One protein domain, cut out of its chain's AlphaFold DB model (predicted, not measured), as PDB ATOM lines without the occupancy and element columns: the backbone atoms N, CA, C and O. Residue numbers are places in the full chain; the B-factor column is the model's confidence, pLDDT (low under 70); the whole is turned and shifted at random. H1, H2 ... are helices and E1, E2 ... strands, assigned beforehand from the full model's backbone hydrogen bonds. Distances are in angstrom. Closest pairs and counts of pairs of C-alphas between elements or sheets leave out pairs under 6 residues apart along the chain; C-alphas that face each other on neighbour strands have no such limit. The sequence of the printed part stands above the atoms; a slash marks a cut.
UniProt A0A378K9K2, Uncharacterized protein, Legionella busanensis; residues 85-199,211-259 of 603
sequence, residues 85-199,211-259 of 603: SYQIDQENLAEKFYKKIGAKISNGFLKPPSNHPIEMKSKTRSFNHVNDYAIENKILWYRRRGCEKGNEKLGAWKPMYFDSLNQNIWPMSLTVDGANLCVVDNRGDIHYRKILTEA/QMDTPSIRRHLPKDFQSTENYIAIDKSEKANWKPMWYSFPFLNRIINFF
ATOM      1  N   SER A  85     140.604 117.754 175.510       74.81
ATOM      2  CA  SER A  85     139.275 117.493 174.941       74.81
ATOM      3  C   SER A  85     138.806 116.075 175.263       74.81
ATOM      4  O   SER A  85     137.689 115.883 175.733       74.81
ATOM      5  N   TYR A  86     139.680 115.080 175.082       76.44
ATOM      6  CA  TYR A  86     139.381 113.690 175.415       76.44
ATOM      7  C   TYR A  86     139.077 113.508 176.908       76.44
ATOM      8  O   TYR A  86     138.154 112.773 177.254       76.44
ATOM      9  N   GLN A  87     139.821 114.170 177.801       70.56
ATOM     10  CA  GLN A  87     139.564 114.124 179.245       70.56
ATOM     11  C   GLN A  87     138.185 114.691 179.594       70.56
ATOM     12  O   GLN A  87     137.425 114.027 180.300       70.56
ATOM     13  N   ILE A  88     137.836 115.862 179.050       74.88
ATOM     14  CA  ILE A  88     136.521 116.492 179.246       74.88
ATOM     15  C   ILE A  88     135.400 115.555 178.775       74.88
ATOM     16  O   ILE A  88     134.423 115.340 179.493       74.88
ATOM     17  N   ASP A  89     135.558 114.930 177.606       80.12
ATOM     18  CA  ASP A  89     134.580 113.973 177.086       80.12
ATOM     19  C   ASP A  89     134.429 112.747 177.995       80.12
ATOM     20  O   ASP A  89     133.309 112.303 178.260       80.12
ATOM     21  N   GLN A  90     135.535 112.199 178.512       78.19
ATOM     22  CA  GLN A  90     135.477 111.074 179.449       78.19
ATOM     23  C   GLN A  90     134.783 111.455 180.761       78.19
ATOM     24  O   GLN A  90     134.001 110.654 181.270       78.19
ATOM     25  N   GLU A  91     135.023 112.651 181.299       77.31
ATOM     26  CA  GLU A  91     134.362 113.131 182.522       77.31
ATOM     27  C   GLU A  91     132.849 113.252 182.337       77.31
ATOM     28  O   GLU A  91     132.081 112.732 183.150       77.31
ATOM     29  N   ASN A  92     132.419 113.838 181.219       82.50
ATOM     30  CA  ASN A  92     131.007 113.938 180.861       82.50
ATOM     31  C   ASN A  92     130.352 112.553 180.710       82.50
ATOM     32  O   ASN A  92     129.207 112.342 181.122       82.50
ATOM     33  N   LEU A  93     131.063 111.586 180.116       82.88
ATOM     34  CA  LEU A  93     130.589 110.206 179.987       82.88
ATOM     35  C   LEU A  93     130.496 109.496 181.342       82.88
ATOM     36  O   LEU A  93     129.500 108.815 181.594       82.88
ATOM     37  N   ALA A  94     131.482 109.683 182.219       81.12
ATOM     38  CA  ALA A  94     131.453 109.147 183.574       81.12
ATOM     39  C   ALA A  94     130.278 109.708 184.371       81.12
ATOM     40  O   ALA A  94     129.541 108.943 184.989       81.12
ATOM     41  N   GLU A  95     130.040 111.018 184.324       83.19
ATOM     42  CA  GLU A  95     128.910 111.634 185.017       83.19
ATOM     43  C   GLU A  95     127.569 111.051 184.544       83.19
ATOM     44  O   GLU A  95     126.734 110.654 185.364       83.19
ATOM     45  N   LYS A  96     127.379 110.919 183.223       87.44
ATOM     46  CA  LYS A  96     126.194 110.266 182.640       87.44
ATOM     47  C   LYS A  96     126.062 108.813 183.099       87.44
ATOM     48  O   LYS A  96     124.954 108.370 183.410       87.44
ATOM     49  N   PHE A  97     127.170 108.075 183.152       87.06
ATOM     50  CA  PHE A  97     127.207 106.709 183.664       87.06
ATOM     51  C   PHE A  97     126.754 106.652 185.128       87.06
ATOM     52  O   PHE A  97     125.806 105.931 185.430       87.06
ATOM     53  N   TYR A  98     127.344 107.450 186.020       86.00
ATOM     54  CA  TYR A  98     127.002 107.443 187.444       86.00
ATOM     55  C   TYR A  98     125.562 107.876 187.707       86.00
ATOM     56  O   TYR A  98     124.884 107.222 188.493       86.00
ATOM     57  N   LYS A  99     125.056 108.900 187.004       88.06
ATOM     58  CA  LYS A  99     123.636 109.290 187.060       88.06
ATOM     59  C   LYS A  99     122.719 108.122 186.696       88.06
ATOM     60  O   LYS A  99     121.781 107.811 187.426       88.06
ATOM     61  N   LYS A 100     123.018 107.435 185.587       90.19
ATOM     62  CA  LYS A 100     122.236 106.288 185.106       90.19
ATOM     63  C   LYS A 100     122.286 105.106 186.075       90.19
ATOM     64  O   LYS A 100     121.257 104.485 186.326       90.19
ATOM     65  N   ILE A 101     123.468 104.768 186.588       89.38
ATOM     66  CA  ILE A 101     123.646 103.656 187.525       89.38
ATOM     67  C   ILE A 101     123.008 103.974 188.879       89.38
ATOM     68  O   ILE A 101     122.269 103.140 189.390       89.38
ATOM     69  N   GLY A 102     123.212 105.181 189.409       88.25
ATOM     70  CA  GLY A 102     122.591 105.647 190.648       88.25
ATOM     71  C   GLY A 102     121.069 105.547 190.594       88.25
ATOM     72  O   GLY A 102     120.478 104.915 191.463       88.25
ATOM     73  N   ALA A 103     120.446 106.042 189.518       90.69
ATOM     74  CA  ALA A 103     119.002 105.914 189.314       90.69
ATOM     75  C   ALA A 103     118.532 104.445 189.277       90.69
ATOM     76  O   ALA A 103     117.520 104.099 189.879       90.69
ATOM     77  N   LYS A 104     119.281 103.551 188.611       92.50
ATOM     78  CA  LYS A 104     118.953 102.114 188.574       92.50
ATOM     79  C   LYS A 104     119.074 101.430 189.937       92.50
ATOM     80  O   LYS A 104     118.270 100.550 190.219       92.50
ATOM     81  N   ILE A 105     120.062 101.812 190.748       90.56
ATOM     82  CA  ILE A 105     120.238 101.292 192.111       90.56
ATOM     83  C   ILE A 105     119.094 101.783 193.003       90.56
ATOM     84  O   ILE A 105     118.446 100.965 193.646       90.56
ATOM     85  N   SER A 106     118.798 103.090 192.995       89.81
ATOM     86  CA  SER A 106     117.711 103.682 193.790       89.81
ATOM     87  C   SER A 106     116.344 103.072 193.486       89.81
ATOM     88  O   SER A 106     115.543 102.894 194.393       89.81
ATOM     89  N   ASN A 107     116.103 102.704 192.227       93.38
ATOM     90  CA  ASN A 107     114.855 102.079 191.799       93.38
ATOM     91  C   ASN A 107     114.853 100.542 191.949       93.38
ATOM     92  O   ASN A 107     113.927  99.889 191.479       93.38
ATOM     93  N   GLY A 108     115.900  99.933 192.518       92.25
ATOM     94  CA  GLY A 108     115.993  98.480 192.723       92.25
ATOM     95  C   GLY A 108     116.237  97.639 191.458       92.25
ATOM     96  O   GLY A 108     116.344  96.417 191.552       92.25
ATOM     97  N   PHE A 109     116.386  98.260 190.282       93.62
ATOM     98  CA  PHE A 109     116.635  97.569 189.006       93.62
ATOM     99  C   PHE A 109     118.050  97.004 188.870       93.62
ATOM    100  O   PHE A 109     118.330  96.236 187.949       93.62
ATOM    101  N   LEU A 110     118.971  97.428 189.732       93.75
ATOM    102  CA  LEU A 110     120.359  97.005 189.701       93.75
ATOM    103  C   LEU A 110     120.834  96.701 191.117       93.75
ATOM    104  O   LEU A 110     120.926  97.602 191.949       93.75
ATOM    105  N   LYS A 111     121.184  95.437 191.362       94.00
ATOM    106  CA  LYS A 111     121.782  95.000 192.624       94.00
ATOM    107  C   LYS A 111     123.314  94.995 192.507       94.00
ATOM    108  O   LYS A 111     123.826  94.557 191.468       94.00
ATOM    109  N   PRO A 112     124.042  95.491 193.523       93.44
ATOM    110  CA  PRO A 112     125.489  95.330 193.590       93.44
ATOM    111  C   PRO A 112     125.868  93.845 193.758       93.44
ATOM    112  O   PRO A 112     125.003  93.023 194.079       93.44
ATOM    113  N   PRO A 113     127.150  93.490 193.566       94.38
ATOM    114  CA  PRO A 113     127.636  92.145 193.857       94.38
ATOM    115  C   PRO A 113     127.408  91.743 195.325       94.38
ATOM    116  O   PRO A 113     127.212  92.582 196.204       94.38
ATOM    117  N   SER A 114     127.485  90.439 195.602       90.69
ATOM    118  CA  SER A 114     127.414  89.897 196.966       90.69
ATOM    119  C   SER A 114     128.497  90.491 197.873       90.69
ATOM    120  O   SER A 114     129.633  90.670 197.431       90.69
ATOM    121  N   ASN A 115     128.201  90.675 199.159       88.31
ATOM    122  CA  ASN A 115     129.178  91.174 200.131       88.31
ATOM    123  C   ASN A 115     130.185  90.120 200.635       88.31
ATOM    124  O   ASN A 115     130.988  90.437 201.507       88.31
ATOM    125  N   HIS A 116     130.183  88.898 200.101       86.44
ATOM    126  CA  HIS A 116     131.185  87.893 200.461       86.44
ATOM    127  C   HIS A 116     132.596  88.301 199.997       86.44
ATOM    128  O   HIS A 116     132.741  88.708 198.837       86.44
ATOM    129  N   PRO A 117     133.633  88.143 200.847       89.31
ATOM    130  CA  PRO A 117     135.030  88.299 200.458       89.31
ATOM    131  C   PRO A 117     135.354  87.545 199.178       89.31
ATOM    132  O   PRO A 117     135.037  86.358 199.048       89.31
ATOM    133  N   ILE A 118     136.050  88.205 198.253       93.75
ATOM    134  CA  ILE A 118     136.648  87.504 197.119       93.75
ATOM    135  C   ILE A 118     137.950  86.876 197.615       93.75
ATOM    136  O   ILE A 118     138.917  87.582 197.892       93.75
ATOM    137  N   GLU A 119     137.974  85.551 197.743       94.69
ATOM    138  CA  GLU A 119     139.163  84.780 198.147       94.69
ATOM    139  C   GLU A 119     139.833  84.095 196.951       94.69
ATOM    140  O   GLU A 119     141.028  83.800 196.981       94.69
ATOM    141  N   MET A 120     139.074  83.886 195.878       95.38
ATOM    142  CA  MET A 120     139.525  83.256 194.645       95.38
ATOM    143  C   MET A 120     139.254  84.200 193.473       95.38
ATOM    144  O   MET A 120     138.132  84.675 193.294       95.38
ATOM    145  N   LYS A 121     140.271  84.470 192.652       95.50
ATOM    146  CA  LYS A 121     140.108  85.217 191.400       95.50
ATOM    147  C   LYS A 121     139.348  84.372 190.388       95.50
ATOM    148  O   LYS A 121     139.468  83.152 190.369       95.50
ATOM    149  N   SER A 122     138.577  85.012 189.529       93.81
ATOM    150  CA  SER A 122     137.792  84.399 188.468       93.81
ATOM    151  C   SER A 122     137.833  85.267 187.211       93.81
ATOM    152  O   SER A 122     138.650  86.178 187.087       93.81
ATOM    153  N   LYS A 123     136.984  84.967 186.222       93.62
ATOM    154  CA  LYS A 123     136.865  85.820 185.034       93.62
ATOM    155  C   LYS A 123     136.282  87.192 185.391       93.62
ATOM    156  O   LYS A 123     136.699  88.197 184.825       93.62
ATOM    157  N   THR A 124     135.301  87.222 186.284       95.44
ATOM    158  CA  THR A 124     134.524  88.419 186.621       95.44
ATOM    159  C   THR A 124     134.907  89.000 187.971       95.44
ATOM    160  O   THR A 124     134.550  90.140 188.230       95.44
ATOM    161  N   ARG A 125     135.637  88.275 188.822       95.69
ATOM    162  CA  ARG A 125     136.006  88.717 190.169       95.69
ATOM    163  C   ARG A 125     137.505  88.622 190.391       95.69
ATOM    164  O   ARG A 125     138.143  87.664 189.980       95.69
ATOM    165  N   SER A 126     138.093  89.612 191.041       95.88
ATOM    166  CA  SER A 126     139.517  89.618 191.390       95.88
ATOM    167  C   SER A 126     139.737  90.563 192.556       95.88
ATOM    168  O   SER A 126     138.841  91.302 192.956       95.88
ATOM    169  N   PHE A 127     140.941  90.567 193.101       94.38
ATOM    170  CA  PHE A 127     141.304  91.446 194.198       94.38
ATOM    171  C   PHE A 127     142.786  91.797 194.140       94.38
ATOM    172  O   PHE A 127     143.578  91.114 193.492       94.38
ATOM    173  N   ASN A 128     143.159  92.847 194.864       90.44
ATOM    174  CA  ASN A 128     144.531  93.062 195.314       90.44
ATOM    175  C   ASN A 128     144.572  93.147 196.848       90.44
ATOM    176  O   ASN A 128     143.657  92.707 197.546       90.44
ATOM    177  N   HIS A 129     145.654  93.706 197.385       84.56
ATOM    178  CA  HIS A 129     145.844  93.889 198.821       84.56
ATOM    179  C   HIS A 129     144.973  95.006 199.432       84.56
ATOM    180  O   HIS A 129     144.948  95.143 200.650       84.56
ATOM    181  N   VAL A 130     144.261  95.803 198.621       86.00
ATOM    182  CA  VAL A 130     143.446  96.944 199.086       86.00
ATOM    183  C   VAL A 130     141.962  96.758 198.780       86.00
ATOM    184  O   VAL A 130     141.124  97.038 199.633       86.00
ATOM    185  N   ASN A 131     141.633  96.294 197.576       90.75
ATOM    186  CA  ASN A 131     140.288  96.324 197.017       90.75
ATOM    187  C   ASN A 131     139.897  94.978 196.395       90.75
ATOM    188  O   ASN A 131     140.723  94.279 195.802       90.75
ATOM    189  N   ASP A 132     138.610  94.680 196.508       93.81
ATOM    190  CA  ASP A 132     137.893  93.664 195.748       93.81
ATOM    191  C   ASP A 132     137.316  94.314 194.484       93.81
ATOM    192  O   ASP A 132     136.901  95.476 194.512       93.81
ATOM    193  N   TYR A 133     137.259  93.559 193.389       95.44
ATOM    194  CA  TYR A 133     136.709  93.979 192.102       95.44
ATOM    195  C   TYR A 133     135.786  92.903 191.546       95.44
ATOM    196  O   TYR A 133     136.108  91.717 191.598       95.44
ATOM    197  N   ALA A 134     134.661  93.316 190.969       96.06
ATOM    198  CA  ALA A 134     133.694  92.403 190.374       96.06
ATOM    199  C   ALA A 134     133.061  92.993 189.109       96.06
ATOM    200  O   ALA A 134     132.846  94.197 189.018       96.06
ATOM    201  N   ILE A 135     132.723  92.147 188.143       95.88
ATOM    202  CA  ILE A 135     131.865  92.477 187.006       95.88
ATOM    203  C   ILE A 135     130.518  91.820 187.259       95.88
ATOM    204  O   ILE A 135     130.418  90.599 187.262       95.88
ATOM    205  N   GLU A 136     129.488  92.637 187.429       95.06
ATOM    206  CA  GLU A 136     128.120  92.186 187.683       95.06
ATOM    207  C   GLU A 136     127.180  93.100 186.899       95.06
ATOM    208  O   GLU A 136     127.366  94.321 186.894       95.06
ATOM    209  N   ASN A 137     126.193  92.537 186.198       94.06
ATOM    210  CA  ASN A 137     125.250  93.310 185.378       94.06
ATOM    211  C   ASN A 137     125.931  94.231 184.342       94.06
ATOM    212  O   ASN A 137     125.484  95.355 184.107       94.06
ATOM    213  N   LYS A 138     127.022  93.753 183.718       93.69
ATOM    214  CA  LYS A 138     127.847  94.512 182.750       93.69
ATOM    215  C   LYS A 138     128.473  95.788 183.336       93.69
ATOM    216  O   LYS A 138     128.830  96.700 182.593       93.69
ATOM    217  N   ILE A 139     128.603  95.866 184.657       92.56
ATOM    218  CA  ILE A 139     129.196  96.995 185.372       92.56
ATOM    219  C   ILE A 139     130.412  96.488 186.126       92.56
ATOM    220  O   ILE A 139     130.369  95.419 186.730       92.56
ATOM    221  N   LEU A 140     131.492  97.262 186.079       93.94
ATOM    222  CA  LEU A 140     132.639  97.052 186.941       93.94
ATOM    223  C   LEU A 140     132.347  97.668 188.308       93.94
ATOM    224  O   LEU A 140     131.961  98.830 188.401       93.94
ATOM    225  N   TRP A 141     132.560  96.895 189.357       94.56
ATOM    226  CA  TRP A 141     132.382  97.274 190.746       94.56
ATOM    227  C   TRP A 141     133.705  97.143 191.482       94.56
ATOM    228  O   TRP A 141     134.534  96.296 191.142       94.56
ATOM    229  N   TYR A 142     133.881  97.950 192.519       93.44
ATOM    230  CA  TYR A 142     134.961  97.785 193.479       93.44
ATOM    231  C   TYR A 142     134.470  98.058 194.896       93.44
ATOM    232  O   TYR A 142     133.489  98.773 195.099       93.44
ATOM    233  N   ARG A 143     135.174  97.507 195.877       90.38
ATOM    234  CA  ARG A 143     135.016  97.850 197.294       90.38
ATOM    235  C   ARG A 143     136.343  97.690 198.015       90.38
ATOM    236  O   ARG A 143     137.220  96.963 197.546       90.38
ATOM    237  N   ARG A 144     136.483  98.329 199.171       87.69
ATOM    238  CA  ARG A 144     137.669  98.171 200.015       87.69
ATOM    239  C   ARG A 144     137.609  96.850 200.782       87.69
ATOM    240  O   ARG A 144     136.569  96.495 201.336       87.69
ATOM    241  N   ARG A 145     138.726  96.123 200.828       86.19
ATOM    242  CA  ARG A 145     138.848  94.864 201.579       86.19
ATOM    243  C   ARG A 145     138.998  95.132 203.071       86.19
ATOM    244  O   ARG A 145     139.541  96.156 203.481       86.19
ATOM    245  N   GLY A 146     138.546  94.179 203.885       80.31
ATOM    246  CA  GLY A 146     138.727  94.199 205.341       80.31
ATOM    247  C   GLY A 146     137.787  95.135 206.109       80.31
ATOM    248  O   GLY A 146     137.850  95.176 207.332       80.31
ATOM    249  N   CYS A 147     136.887  95.852 205.431       69.69
ATOM    250  CA  CYS A 147     135.917  96.749 206.074       69.69
ATOM    251  C   CYS A 147     134.657  96.035 206.600       69.69
ATOM    252  O   CYS A 147     133.789  96.672 207.191       69.69
ATOM    253  N   GLU A 148     134.572  94.714 206.428       61.91
ATOM    254  CA  GLU A 148     133.426  93.889 206.835       61.91
ATOM    255  C   GLU A 148     133.261  93.801 208.365       61.91
ATOM    256  O   GLU A 148     132.166  93.550 208.852       61.91
ATOM    257  N   LYS A 149     134.322  94.066 209.143       59.19
ATOM    258  CA  LYS A 149     134.324  93.974 210.616       59.19
ATOM    259  C   LYS A 149     134.126  95.327 211.322       59.19
ATOM    260  O   LYS A 149     134.894  95.664 212.216       59.19
ATOM    261  N   GLY A 150     133.117  96.106 210.923       58.00
ATOM    262  CA  GLY A 150     132.666  97.268 211.714       58.00
ATOM    263  C   GLY A 150     132.604  98.621 211.000       58.00
ATOM    264  O   GLY A 150     132.385  99.635 211.657       58.00
ATOM    265  N   ASN A 151     132.773  98.681 209.673       62.94
ATOM    266  CA  ASN A 151     132.490  99.905 208.916       62.94
ATOM    267  C   ASN A 151     131.856  99.575 207.559       62.94
ATOM    268  O   ASN A 151     132.496  99.668 206.507       62.94
ATOM    269  N   GLU A 152     130.578  99.190 207.599       65.00
ATOM    270  CA  GLU A 152     129.779  98.791 206.430       65.00
ATOM    271  C   GLU A 152     129.852  99.815 205.284       65.00
ATOM    272  O   GLU A 152     129.906  99.439 204.114       65.00
ATOM    273  N   LYS A 153     129.971 101.114 205.604       66.56
ATOM    274  CA  LYS A 153     130.080 102.196 204.612       66.56
ATOM    275  C   LYS A 153     131.369 102.152 203.787       66.56
ATOM    276  O   LYS A 153     131.356 102.565 202.629       66.56
ATOM    277  N   LEU A 154     132.480 101.676 204.353       67.19
ATOM    278  CA  LEU A 154     133.745 101.518 203.620       67.19
ATOM    279  C   LEU A 154     133.792 100.206 202.819       67.19
ATOM    280  O   LEU A 154     134.511 100.124 201.823       67.19
ATOM    281  N   GLY A 155     133.019  99.199 203.233       77.00
ATOM    282  CA  GLY A 155     132.906  97.902 202.556       77.00
ATOM    283  C   GLY A 155     131.857  97.846 201.441       77.00
ATOM    284  O   GLY A 155     131.755  96.824 200.765       77.00
ATOM    285  N   ALA A 156     131.079  98.912 201.233       86.88
ATOM    286  CA  ALA A 156     130.027  98.938 200.222       86.88
ATOM    287  C   ALA A 156     130.593  98.893 198.791       86.88
ATOM    288  O   ALA A 156     131.546  99.599 198.449       86.88
ATOM    289  N   TRP A 157     129.962  98.088 197.934       90.94
ATOM    290  CA  TRP A 157     130.259  98.040 196.505       90.94
ATOM    291  C   TRP A 157     129.933  99.360 195.822       90.94
ATOM    292  O   TRP A 157     128.814  99.858 195.904       90.94
ATOM    293  N   LYS A 158     130.895  99.895 195.076       89.44
ATOM    294  CA  LYS A 158     130.744 101.114 194.288       89.44
ATOM    295  C   LYS A 158     130.940 100.808 192.807       89.44
ATOM    296  O   LYS A 158     131.861 100.061 192.461       89.44
ATOM    297  N   PRO A 159     130.109 101.370 191.914       91.00
ATOM    298  CA  PRO A 159     130.343 101.236 190.488       91.00
ATOM    299  C   PRO A 159     131.619 101.996 190.102       91.00
ATOM    300  O   PRO A 159     131.909 103.073 190.621       91.00
ATOM    301  N   MET A 160     132.376 101.446 189.163       87.75
ATOM    302  CA  MET A 160     133.567 102.054 188.586       87.75
ATOM    303  C   MET A 160     133.304 102.353 187.115       87.75
ATOM    304  O   MET A 160     133.019 101.450 186.327       87.75
ATOM    305  N   TYR A 161     133.442 103.619 186.728       82.56
ATOM    306  CA  TYR A 161     133.549 103.968 185.320       82.56
ATOM    307  C   TYR A 161     134.950 103.605 184.821       82.56
ATOM    308  O   TYR A 161     135.944 104.097 185.360       82.56
ATOM    309  N   PHE A 162     135.019 102.759 183.793       73.50
ATOM    310  CA  PHE A 162     136.248 102.449 183.063       73.50
ATOM    311  C   PHE A 162     136.164 103.113 181.688       73.50
ATOM    312  O   PHE A 162     135.138 103.014 181.012       73.50
ATOM    313  N   ASP A 163     137.210 103.828 181.282       69.38
ATOM    314  CA  ASP A 163     137.161 104.656 180.080       69.38
ATOM    315  C   ASP A 163     136.786 103.863 178.830       69.38
ATOM    316  O   ASP A 163     137.235 102.745 178.608       69.38
ATOM    317  N   SER A 164     136.009 104.496 177.948       65.94
ATOM    318  CA  SER A 164     135.504 103.894 176.703       65.94
ATOM    319  C   SER A 164     134.495 102.750 176.851       65.94
ATOM    320  O   SER A 164     134.089 102.201 175.825       65.94
ATOM    321  N   LEU A 165     134.030 102.428 178.062       67.62
ATOM    322  CA  LEU A 165     132.808 101.644 178.256       67.62
ATOM    323  C   LEU A 165     131.589 102.532 177.952       67.62
ATOM    324  O   LEU A 165     130.943 103.090 178.839       67.62
ATOM    325  N   ASN A 166     131.336 102.755 176.663       69.75
ATOM    326  CA  ASN A 166     130.153 103.465 176.183       69.75
ATOM    327  C   ASN A 166     128.954 102.504 176.068       69.75
ATOM    328  O   ASN A 166     129.020 101.352 176.482       69.75
ATOM    329  N   GLN A 167     127.833 102.960 175.500       67.31
ATOM    330  CA  GLN A 167     126.578 102.194 175.508       67.31
ATOM    331  C   GLN A 167     126.673 100.786 174.874       67.31
ATOM    332  O   GLN A 167     125.867  99.931 175.230       67.31
ATOM    333  N   ASN A 168     127.673 100.519 174.019       82.94
ATOM    334  CA  ASN A 168     127.827  99.250 173.291       82.94
ATOM    335  C   ASN A 168     129.117  98.480 173.627       82.94
ATOM    336  O   ASN A 168     129.406  97.457 172.998       82.94
ATOM    337  N   ILE A 169     129.904  98.969 174.586       86.00
ATOM    338  CA  ILE A 169     131.139  98.332 175.042       86.00
ATOM    339  C   ILE A 169     131.001  98.090 176.538       86.00
ATOM    340  O   ILE A 169     130.801  99.028 177.305       86.00
ATOM    341  N   TRP A 170     131.097  96.832 176.957       91.12
ATOM    342  CA  TRP A 170     130.940  96.456 178.360       91.12
ATOM    343  C   TRP A 170     132.036  95.489 178.811       91.12
ATOM    344  O   TRP A 170     132.555  94.729 177.988       91.12
ATOM    345  N   PRO A 171     132.392  95.499 180.108       94.00
ATOM    346  CA  PRO A 171     133.418  94.628 180.653       94.00
ATOM    347  C   PRO A 171     132.944  93.171 180.618       94.00
ATOM    348  O   PRO A 171     131.811  92.865 180.994       94.00
ATOM    349  N   MET A 172     133.817  92.275 180.165       94.88
ATOM    350  CA  MET A 172     133.575  90.829 180.092       94.88
ATOM    351  C   MET A 172     134.459  90.038 181.045       94.88
ATOM    352  O   MET A 172     134.046  88.987 181.534       94.88
ATOM    353  N   SER A 173     135.682  90.506 181.277       95.25
ATOM    354  CA  SER A 173     136.571  89.930 182.276       95.25
ATOM    355  C   SER A 173     137.488  90.977 182.873       95.25
ATOM    356  O   SER A 173     137.725  92.018 182.261       95.25
ATOM    357  N   LEU A 174     138.032  90.685 184.047       95.69
ATOM    358  CA  LEU A 174     139.031  91.521 184.691       95.69
ATOM    359  C   LEU A 174     140.177  90.688 185.257       95.69
ATOM    360  O   LEU A 174     140.056  89.485 185.469       95.69
ATOM    361  N   THR A 175     141.299  91.352 185.486       94.75
ATOM    362  CA  THR A 175     142.463  90.811 186.185       94.75
ATOM    363  C   THR A 175     143.057  91.927 187.020       94.75
ATOM    364  O   THR A 175     143.117  93.081 186.584       94.75
ATOM    365  N   VAL A 176     143.489  91.588 188.229       92.25
ATOM    366  CA  VAL A 176     144.082  92.545 189.156       92.25
ATOM    367  C   VAL A 176     145.301  91.912 189.802       92.25
ATOM    368  O   VAL A 176     145.206  90.804 190.330       92.25
ATOM    369  N   ASP A 177     146.416  92.638 189.786       89.00
ATOM    370  CA  ASP A 177     147.601  92.302 190.570       89.00
ATOM    371  C   ASP A 177     148.343  93.575 190.995       89.00
ATOM    372  O   ASP A 177     148.517  94.509 190.207       89.00
ATOM    373  N   GLY A 178     148.742  93.639 192.266       84.50
ATOM    374  CA  GLY A 178     149.310  94.842 192.879       84.50
ATOM    375  C   GLY A 178     148.486  96.110 192.591       84.50
ATOM    376  O   GLY A 178     147.293  96.184 192.896       84.50
ATOM    377  N   ALA A 179     149.128  97.117 191.999       80.06
ATOM    378  CA  ALA A 179     148.515  98.384 191.608       80.06
ATOM    379  C   ALA A 179     147.799  98.369 190.250       80.06
ATOM    380  O   ALA A 179     147.329  99.421 189.817       80.06
ATOM    381  N   ASN A 180     147.728  97.231 189.564       84.31
ATOM    382  CA  ASN A 180     147.306  97.158 188.171       84.31
ATOM    383  C   ASN A 180     145.939  96.483 188.049       84.31
ATOM    384  O   ASN A 180     145.699  95.430 188.636       84.31
ATOM    385  N   LEU A 181     145.056  97.081 187.252       88.50
ATOM    386  CA  LEU A 181     143.757  96.537 186.867       88.50
ATOM    387  C   LEU A 181     143.675  96.518 185.343       88.50
ATOM    388  O   LEU A 181     143.841  97.552 184.693       88.50
ATOM    389  N   CYS A 182     143.370  95.355 184.776       89.81
ATOM    390  CA  CYS A 182     142.943  95.260 183.388       89.81
ATOM    391  C   CYS A 182     141.516  94.755 183.292       89.81
ATOM    392  O   CYS A 182     141.090  93.890 184.053       89.81
ATOM    393  N   VAL A 183     140.817  95.272 182.293       91.50
ATOM    394  CA  VAL A 183     139.469  94.887 181.907       91.50
ATOM    395  C   VAL A 183     139.510  94.512 180.434       91.50
ATOM    396  O   VAL A 183     140.032  95.267 179.619       91.50
ATOM    397  N   VAL A 184     138.965  93.351 180.087       91.69
ATOM    398  CA  VAL A 184     138.728  92.952 178.696       91.69
ATOM    399  C   VAL A 184     137.258  93.191 178.400       91.69
ATOM    400  O   VAL A 184     136.395  92.742 179.161       91.69
ATOM    401  N   ASP A 185     136.962  93.906 177.321       92.25
ATOM    402  CA  ASP A 185     135.583  94.177 176.920       92.25
ATOM    403  C   ASP A 185     134.975  93.074 176.032       92.25
ATOM    404  O   ASP A 185     135.583  92.045 175.734       92.25
ATOM    405  N   ASN A 186     133.733  93.286 175.606       93.25
ATOM    406  CA  ASN A 186     132.989  92.412 174.698       93.25
ATOM    407  C   ASN A 186     133.558  92.304 173.277       93.25
ATOM    408  O   ASN A 186     133.096  91.456 172.516       93.25
ATOM    409  N   ARG A 187     134.549  93.121 172.916       88.81
ATOM    410  CA  ARG A 187     135.272  93.055 171.639       88.81
ATOM    411  C   ARG A 187     136.623  92.353 171.780       88.81
ATOM    412  O   ARG A 187     137.268  92.086 170.769       88.81
ATOM    413  N   GLY A 188     137.030  92.019 173.006       87.56
ATOM    414  CA  GLY A 188     138.348  91.464 173.309       87.56
ATOM    415  C   GLY A 188     139.426  92.533 173.483       87.56
ATOM    416  O   GLY A 188     140.599  92.184 173.591       87.56
ATOM    417  N   ASP A 189     139.066  93.819 173.510       86.06
ATOM    418  CA  ASP A 189     140.037  94.891 173.699       86.06
ATOM    419  C   ASP A 189     140.385  95.037 175.182       86.06
ATOM    420  O   ASP A 189     139.514  95.025 176.058       86.06
ATOM    421  N   ILE A 190     141.678  95.195 175.459       85.06
ATOM    422  CA  ILE A 190     142.191  95.408 176.809       85.06
ATOM    423  C   ILE A 190     142.160  96.889 177.149       85.06
ATOM    424  O   ILE A 190     142.682  97.747 176.430       85.06
ATOM    425  N   HIS A 191     141.615  97.164 178.323       84.00
ATOM    426  CA  HIS A 191     141.666  98.448 178.985       84.00
ATOM    427  C   HIS A 191     142.477  98.276 180.266       84.00
ATOM    428  O   HIS A 191     142.187  97.406 181.080       84.00
ATOM    429  N   TYR A 192     143.518  99.080 180.441       81.19
ATOM    430  CA  TYR A 192     144.435  98.995 181.576       81.19
ATOM    431  C   TYR A 192     144.356 100.274 182.408       81.19
ATOM    432  O   TYR A 192     144.334 101.376 181.853       81.19
ATOM    433  N   ARG A 193     144.402 100.135 183.734       76.62
ATOM    434  CA  ARG A 193     144.514 101.247 184.678       76.62
ATOM    435  C   ARG A 193     145.431 100.889 185.838       76.62
ATOM    436  O   ARG A 193     145.316  99.815 186.427       76.62
ATOM    437  N   LYS A 194     146.279 101.844 186.224       75.75
ATOM    438  CA  LYS A 194     146.955 101.804 187.519       75.75
ATOM    439  C   LYS A 194     146.000 102.348 188.579       75.75
ATOM    440  O   LYS A 194     145.666 103.529 188.575       75.75
ATOM    441  N   ILE A 195     145.531 101.466 189.448       74.06
ATOM    442  CA  ILE A 195     144.462 101.720 190.420       74.06
ATOM    443  C   ILE A 195     144.953 102.147 191.796       74.06
ATOM    444  O   ILE A 195     144.191 102.720 192.571       74.06
ATOM    445  N   LEU A 196     146.229 101.906 192.092       70.25
ATOM    446  CA  LEU A 196     146.861 102.325 193.335       70.25
ATOM    447  C   LEU A 196     148.083 103.193 193.035       70.25
ATOM    448  O   LEU A 196     148.968 102.819 192.259       70.25
ATOM    449  N   THR A 197     148.175 104.333 193.714       55.09
ATOM    450  CA  THR A 197     149.433 105.074 193.804       55.09
ATOM    451  C   THR A 197     150.246 104.470 194.939       55.09
ATOM    452  O   THR A 197     150.119 104.861 196.098       55.09
ATOM    453  N   GLU A 198     151.068 103.476 194.621       50.06
ATOM    454  CA  GLU A 198     151.998 102.906 195.591       50.06
ATOM    455  C   GLU A 198     153.082 103.941 195.924       50.06
ATOM    456  O   GLU A 198     154.012 104.173 195.151       50.06
ATOM    457  N   ALA A 199     152.959 104.602 197.076       43.16
ATOM    458  CA  ALA A 199     154.026 105.447 197.590       43.16
ATOM    459  C   ALA A 199     155.205 104.565 198.034       43.16
ATOM    460  O   ALA A 199     155.103 103.809 199.003       43.16
ATOM    461  N   GLN A 211     142.542 111.143 194.529       44.41
ATOM    462  CA  GLN A 211     141.119 111.023 194.767       44.41
ATOM    463  C   GLN A 211     140.476 112.166 193.997       44.41
ATOM    464  O   GLN A 211     140.813 113.336 194.191       44.41
ATOM    465  N   MET A 212     139.579 111.829 193.075       39.09
ATOM    466  CA  MET A 212     138.723 112.843 192.486       39.09
ATOM    467  C   MET A 212     137.700 113.281 193.526       39.09
ATOM    468  O   MET A 212     136.637 112.684 193.657       39.09
ATOM    469  N   ASP A 213     137.980 114.397 194.181       39.44
ATOM    470  CA  ASP A 213     136.919 115.281 194.635       39.44
ATOM    471  C   ASP A 213     136.437 116.074 193.426       39.44
ATOM    472  O   ASP A 213     136.894 117.180 193.161       39.44
ATOM    473  N   THR A 214     135.535 115.484 192.637       44.78
ATOM    474  CA  THR A 214     134.662 116.259 191.745       44.78
ATOM    475  C   THR A 214     133.347 116.498 192.487       44.78
ATOM    476  O   THR A 214     132.517 115.587 192.586       44.78
ATOM    477  N   PRO A 215     133.116 117.708 193.032       50.66
ATOM    478  CA  PRO A 215     131.897 118.026 193.779       50.66
ATOM    479  C   PRO A 215     130.605 117.800 192.979       50.66
ATOM    480  O   PRO A 215     129.555 117.572 193.574       50.66
ATOM    481  N   SER A 216     130.668 117.836 191.641       52.06
ATOM    482  CA  SER A 216     129.528 117.604 190.744       52.06
ATOM    483  C   SER A 216     129.033 116.153 190.757       52.06
ATOM    484  O   SER A 216     127.828 115.923 190.812       52.06
ATOM    485  N   ILE A 217     129.935 115.167 190.790       50.28
ATOM    486  CA  ILE A 217     129.570 113.739 190.745       50.28
ATOM    487  C   ILE A 217     128.974 113.279 192.082       50.28
ATOM    488  O   ILE A 217     128.050 112.463 192.103       50.28
ATOM    489  N   ARG A 218     129.417 113.872 193.199       52.66
ATOM    490  CA  ARG A 218     128.891 113.583 194.545       52.66
ATOM    491  C   ARG A 218     127.381 113.810 194.671       52.66
ATOM    492  O   ARG A 218     126.734 113.087 195.416       52.66
ATOM    493  N   ARG A 219     126.803 114.768 193.938       56.28
ATOM    494  CA  ARG A 219     125.375 115.122 194.070       56.28
ATOM    495  C   ARG A 219     124.415 114.073 193.506       56.28
ATOM    496  O   ARG A 219     123.229 114.127 193.810       56.28
ATOM    497  N   HIS A 220     124.898 113.153 192.672       53.56
ATOM    498  CA  HIS A 220     124.041 112.269 191.875       53.56
ATOM    499  C   HIS A 220     124.030 110.808 192.332       53.56
ATOM    500  O   HIS A 220     123.300 109.998 191.764       53.56
ATOM    501  N   LEU A 221     124.818 110.467 193.350       54.75
ATOM    502  CA  LEU A 221     124.780 109.158 193.994       54.75
ATOM    503  C   LEU A 221     123.884 109.227 195.243       54.75
ATOM    504  O   LEU A 221     123.835 110.286 195.878       54.75
ATOM    505  N   PRO A 222     123.173 108.145 195.620       55.53
ATOM    506  CA  PRO A 222     122.380 108.126 196.854       55.53
ATOM    507  C   PRO A 222     123.267 108.455 198.060       55.53
ATOM    508  O   PRO A 222     124.457 108.152 198.023       55.53
ATOM    509  N   LYS A 223     122.716 109.061 199.124       57.34
ATOM    510  CA  LYS A 223     123.492 109.556 200.286       57.34
ATOM    511  C   LYS A 223     124.458 108.512 200.869       57.34
ATOM    512  O   LYS A 223     125.570 108.867 201.251       57.34
ATOM    513  N   ASP A 224     124.098 107.234 200.825       49.09
ATOM    514  CA  ASP A 224     124.932 106.125 201.313       49.09
ATOM    515  C   ASP A 224     126.174 105.846 200.441       49.09
ATOM    516  O   ASP A 224     127.162 105.285 200.907       49.09
ATOM    517  N   PHE A 225     126.170 106.315 199.191       48.66
ATOM    518  CA  PHE A 225     127.271 106.237 198.226       48.66
ATOM    519  C   PHE A 225     128.059 107.557 198.108       48.66
ATOM    520  O   PHE A 225     129.001 107.644 197.319       48.66
ATOM    521  N   GLN A 226     127.706 108.594 198.881       47.97
ATOM    522  CA  GLN A 226     128.350 109.919 198.845       47.97
ATOM    523  C   GLN A 226     129.612 110.028 199.721       47.97
ATOM    524  O   GLN A 226     130.132 111.131 199.900       47.97
ATOM    525  N   SER A 227     130.145 108.920 200.258       46.50
ATOM    526  CA  SER A 227     131.438 108.959 200.955       46.50
ATOM    527  C   SER A 227     132.540 109.461 200.012       46.50
ATOM    528  O   SER A 227     132.504 109.196 198.809       46.50
ATOM    529  N   THR A 228     133.510 110.199 200.554       42.66
ATOM    530  CA  THR A 228     134.562 110.990 199.873       42.66
ATOM    531  C   THR A 228     135.508 110.205 198.942       42.66
ATOM    532  O   THR A 228     136.532 110.719 198.515       42.66
ATOM    533  N   GLU A 229     135.188 108.960 198.594       42.75
ATOM    534  CA  GLU A 229     136.043 108.012 197.882       42.75
ATOM    535  C   GLU A 229     135.310 107.385 196.679       42.75
ATOM    536  O   GLU A 229     135.154 106.162 196.609       42.75
ATOM    537  N   ASN A 230     134.799 108.198 195.749       41.66
ATOM    538  CA  ASN A 230     134.300 107.690 194.464       41.66
ATOM    539  C   ASN A 230     135.473 107.545 193.493       41.66
ATOM    540  O   ASN A 230     136.084 108.527 193.075       41.66
ATOM    541  N   TYR A 231     135.812 106.301 193.159       42.81
ATOM    542  CA  TYR A 231     136.905 105.981 192.257       42.81
ATOM    543  C   TYR A 231     136.407 106.074 190.818       42.81
ATOM    544  O   TYR A 231     135.694 105.204 190.312       42.81
ATOM    545  N   ILE A 232     136.796 107.157 190.164       43.47
ATOM    546  CA  ILE A 232     136.662 107.323 188.728       43.47
ATOM    547  C   ILE A 232     137.989 106.870 188.135       43.47
ATOM    548  O   ILE A 232     139.010 107.521 188.353       43.47
ATOM    549  N   ALA A 233     137.995 105.789 187.354       44.69
ATOM    550  CA  ALA A 233     139.194 105.352 186.640       44.69
ATOM    551  C   ALA A 233     139.457 106.234 185.396       44.69
ATOM    552  O   ALA A 233     139.748 105.735 184.313       44.69
ATOM    553  N   ILE A 234     139.322 107.558 185.529       38.66
ATOM    554  CA  ILE A 234     139.738 108.555 184.540       38.66
ATOM    555  C   ILE A 234     141.032 109.157 185.069       38.66
ATOM    556  O   ILE A 234     141.040 109.977 185.978       38.66
ATOM    557  N   ASP A 235     142.155 108.734 184.513       38.06
ATOM    558  CA  ASP A 235     143.443 109.324 184.856       38.06
ATOM    559  C   ASP A 235     143.570 110.723 184.233       38.06
ATOM    560  O   ASP A 235     143.786 110.847 183.026       38.06
ATOM    561  N   LYS A 236     143.415 111.773 185.055       33.81
ATOM    562  CA  LYS A 236     143.732 113.171 184.691       33.81
ATOM    563  C   LYS A 236     145.239 113.457 184.725       33.81
ATOM    564  O   LYS A 236     145.679 114.509 184.266       33.81
ATOM    565  N   SER A 237     146.052 112.544 185.260       37.66
ATOM    566  CA  SER A 237     147.505 112.607 185.174       37.66
ATOM    567  C   SER A 237     147.975 111.730 184.013       37.66
ATOM    568  O   SER A 237     148.317 110.571 184.184       37.66
ATOM    569  N   GLU A 238     148.044 112.297 182.806       37.59
ATOM    570  CA  GLU A 238     148.623 111.682 181.588       37.59
ATOM    571  C   GLU A 238     149.830 110.746 181.812       37.59
ATOM    572  O   GLU A 238     150.052 109.816 181.044       37.59
ATOM    573  N   LYS A 239     150.617 110.988 182.865       39.00
ATOM    574  CA  LYS A 239     151.822 110.241 183.222       39.00
ATOM    575  C   LYS A 239     151.591 108.767 183.588       39.00
ATOM    576  O   LYS A 239     152.559 108.014 183.518       39.00
ATOM    577  N   ALA A 240     150.389 108.348 184.000       36.94
ATOM    578  CA  ALA A 240     150.129 106.972 184.458       36.94
ATOM    579  C   ALA A 240     149.088 106.202 183.622       36.94
ATOM    580  O   ALA A 240     148.929 104.991 183.810       36.94
ATOM    581  N   ASN A 241     148.442 106.855 182.650       41.22
ATOM    582  CA  ASN A 241     147.538 106.201 181.719       41.22
ATOM    583  C   ASN A 241     148.391 105.484 180.679       41.22
ATOM    584  O   ASN A 241     149.130 106.118 179.928       41.22
ATOM    585  N   TRP A 242     148.329 104.156 180.634       46.66
ATOM    586  CA  TRP A 242     149.185 103.412 179.716       46.66
ATOM    587  C   TRP A 242     148.684 103.478 178.274       46.66
ATOM    588  O   TRP A 242     149.427 103.128 177.379       46.66
ATOM    589  N   LYS A 243     147.482 103.988 177.987       42.91
ATOM    590  CA  LYS A 243     146.973 104.105 176.607       42.91
ATOM    591  C   LYS A 243     147.944 104.819 175.627       42.91
ATOM    592  O   LYS A 243     148.126 104.296 174.533       42.91
ATOM    593  N   PRO A 244     148.610 105.938 175.986       41.41
ATOM    594  CA  PRO A 244     149.691 106.540 175.184       41.41
ATOM    595  C   PRO A 244     151.087 105.901 175.346       41.41
ATOM    596  O   PRO A 244     151.997 106.282 174.607       41.41
ATOM    597  N   MET A 245     151.278 104.982 176.300       41.38
ATOM    598  CA  MET A 245     152.568 104.338 176.619       41.38
ATOM    599  C   MET A 245     152.633 102.856 176.235       41.38
ATOM    600  O   MET A 245     153.733 102.307 176.176       41.38
ATOM    601  N   TRP A 246     151.496 102.225 175.917       39.41
ATOM    602  CA  TRP A 246     151.483 100.955 175.213       39.41
ATOM    603  C   TRP A 246     152.331 101.165 173.970       39.41
ATOM    604  O   TRP A 246     152.123 102.113 173.208       39.41
ATOM    605  N   TYR A 247     153.305 100.283 173.797       51.06
ATOM    606  CA  TYR A 247     153.899 100.033 172.492       51.06
ATOM    607  C   TYR A 247     154.884 101.072 172.007       51.06
ATOM    608  O   TYR A 247     154.870 101.431 170.825       51.06
ATOM    609  N   SER A 248     155.739 101.580 172.896       37.44
ATOM    610  CA  SER A 248     156.417 102.801 172.528       37.44
ATOM    611  C   SER A 248     157.785 103.059 173.173       37.44
ATOM    612  O   SER A 248     157.975 103.122 174.383       37.44
ATOM    613  N   PHE A 249     158.764 103.203 172.275       41.09
ATOM    614  CA  PHE A 249     160.078 103.783 172.521       41.09
ATOM    615  C   PHE A 249     159.900 105.257 172.892       41.09
ATOM    616  O   PHE A 249     159.333 105.953 172.050       41.09
ATOM    617  N   PRO A 250     160.455 105.781 174.007       45.88
ATOM    618  CA  PRO A 250     160.182 107.132 174.529       45.88
ATOM    619  C   PRO A 250     160.221 108.275 173.498       45.88
ATOM    620  O   PRO A 250     159.571 109.303 173.670       45.88
ATOM    621  N   PHE A 251     160.979 108.099 172.414       51.59
ATOM    622  CA  PHE A 251     161.117 109.053 171.316       51.59
ATOM    623  C   PHE A 251     160.121 108.855 170.148       51.59
ATOM    624  O   PHE A 251     159.779 109.815 169.464       51.59
ATOM    625  N   LEU A 252     159.616 107.635 169.926       49.50
ATOM    626  CA  LEU A 252     158.683 107.268 168.848       49.50
ATOM    627  C   LEU A 252     157.215 107.135 169.305       49.50
ATOM    628  O   LEU A 252     156.340 107.044 168.440       49.50
ATOM    629  N   ASN A 253     156.923 107.188 170.621       47.75
ATOM    630  CA  ASN A 253     155.562 107.120 171.199       47.75
ATOM    631  C   ASN A 253     154.542 107.962 170.450       47.75
ATOM    632  O   ASN A 253     153.448 107.501 170.137       47.75
ATOM    633  N   ARG A 254     154.906 109.207 170.144       51.03
ATOM    634  CA  ARG A 254     153.972 110.172 169.565       51.03
ATOM    635  C   ARG A 254     153.656 109.911 168.097       51.03
ATOM    636  O   ARG A 254     152.661 110.429 167.613       51.03
ATOM    637  N   ILE A 255     154.469 109.119 167.399       50.38
ATOM    638  CA  ILE A 255     154.288 108.823 165.973       50.38
ATOM    639  C   ILE A 255     153.582 107.472 165.804       50.38
ATOM    640  O   ILE A 255     152.597 107.380 165.082       50.38
ATOM    641  N   ILE A 256     154.021 106.425 166.512       47.25
ATOM    642  CA  ILE A 256     153.479 105.062 166.344       47.25
ATOM    643  C   ILE A 256     152.055 104.935 166.912       47.25
ATOM    644  O   ILE A 256     151.181 104.344 166.269       47.25
ATOM    645  N   ASN A 257     151.780 105.545 168.070       46.66
ATOM    646  CA  ASN A 257     150.438 105.518 168.663       46.66
ATOM    647  C   ASN A 257     149.438 106.404 167.906       46.66
ATOM    648  O   ASN A 257     148.237 106.142 167.951       46.66
ATOM    649  N   PHE A 258     149.923 107.393 167.143       43.22
ATOM    650  CA  PHE A 258     149.093 108.270 166.315       43.22
ATOM    651  C   PHE A 258     148.456 107.537 165.129       43.22
ATOM    652  O   PHE A 258     147.292 107.772 164.819       43.22
ATOM    653  N   PHE A 259     149.193 106.627 164.488       40.00
ATOM    654  CA  PHE A 259     148.674 105.878 163.338       40.00
ATOM    655  C   PHE A 259     147.867 104.645 163.726       40.00
ATOM    656  O   PHE A 259     147.045 104.177 162.941       40.00
TER     657      PHE A 259
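Overview. This is residues 85 to 199 and 211 to 259 of the 603 residues of an uncharacterized protein of Legionella busanensis (UniProt A0A378K9K2). Two small antiparallel sheets form a small sandwich, two sheets partly face to face, with E5 of the smaller sheet near E1, E2 and E3 of the larger. The long helix H1 passes beside edge strand E4, and the last residues trail away from the sheets to H4, the element farthest from the mean of the C-alphas. The printed part has 164 residues with four named helices and seven named strands, in the order H1 E1 E2 E3 H2 E4 E5 E6 E7 H3 H4; the sheets run E1 E2 E3 E4 and E5 E6 E7. The class is mixed, helices and strands, with under half of the residues in named elements. The whole is compact, with a radius of gyration of the C-alphas of 16.1 A, and its spans of 50 by 33 by 33 A are only just elongated.

Along the chain. The larger sheet holds E1, residues 125 to 127, E2, residues 131 to 136 and 15.9 A long, E3, residues 139 to 144 and 17.0 A, and E4, residues 158 to 160. The other holds E5, residues 171 to 177 and 17.5 A, E6, residues 180 to 185 and 16.5 A, and E7, residues 190 to 194 and 13.4 A. H1, residues 85 to 106, runs 31.8 A from C-alpha 85 at (139.275, 117.493, 174.941). H2 is residues 152 to 155, H3 residues 215 to 218, and H4 residues 253 to 259, ending with C-alpha 259 at (148.674, 105.878, 163.338).

Arrangement. E1 E2 E3 and E5 E6 E7 are meanders, each strand the antiparallel neighbour of the one before. Within hydrogen-bond range are N 126 and O 133 of E1 and E2, 2.9 A, N 141 and O 134 of E3 and E2, 2.7 A, and N 160 and O 140 of E4 and E3, 2.8 A. The sheets' facing parts are 9.0 A apart centre to centre; the closest C-alphas of E1 and E5 are those of Phe 127 and Val 176, 5.9 A. In the second sheet N 175 and O 182 are 2.9 A apart, and N 183 and O 191 2.8 A. H1 only grazes the larger sheet with residues 94 to 102, and H2 with residues 153 to 155. H1 and H3 are close but not clearly touching, Glu 95 and Ile 217 having the closest C-alphas at 6.1 A. H4 is on neither sheet. In H1 every O i to N i+4 pair is within hydrogen-bond range; in H4 1 of 3 is, with 1 of 4 O i to N i+3 pairs; H2 and H3 are too short for an O i to N i+4 pair.

Size, cuts and confidence. The two C-alphas farthest apart, those of Gly 150 and Ile 255, are 51.9 A apart. Residues 200 to 210 are not printed, and C-alphas 199 and 211 are 14.3 A apart across the cut. The links H1 to E1 and H3 to H4 are long. The mean pLDDT of the printed part is 72.9, and residues 147 to 154, 163 to 167, 197 to 199 and 211 to 259 are under 70.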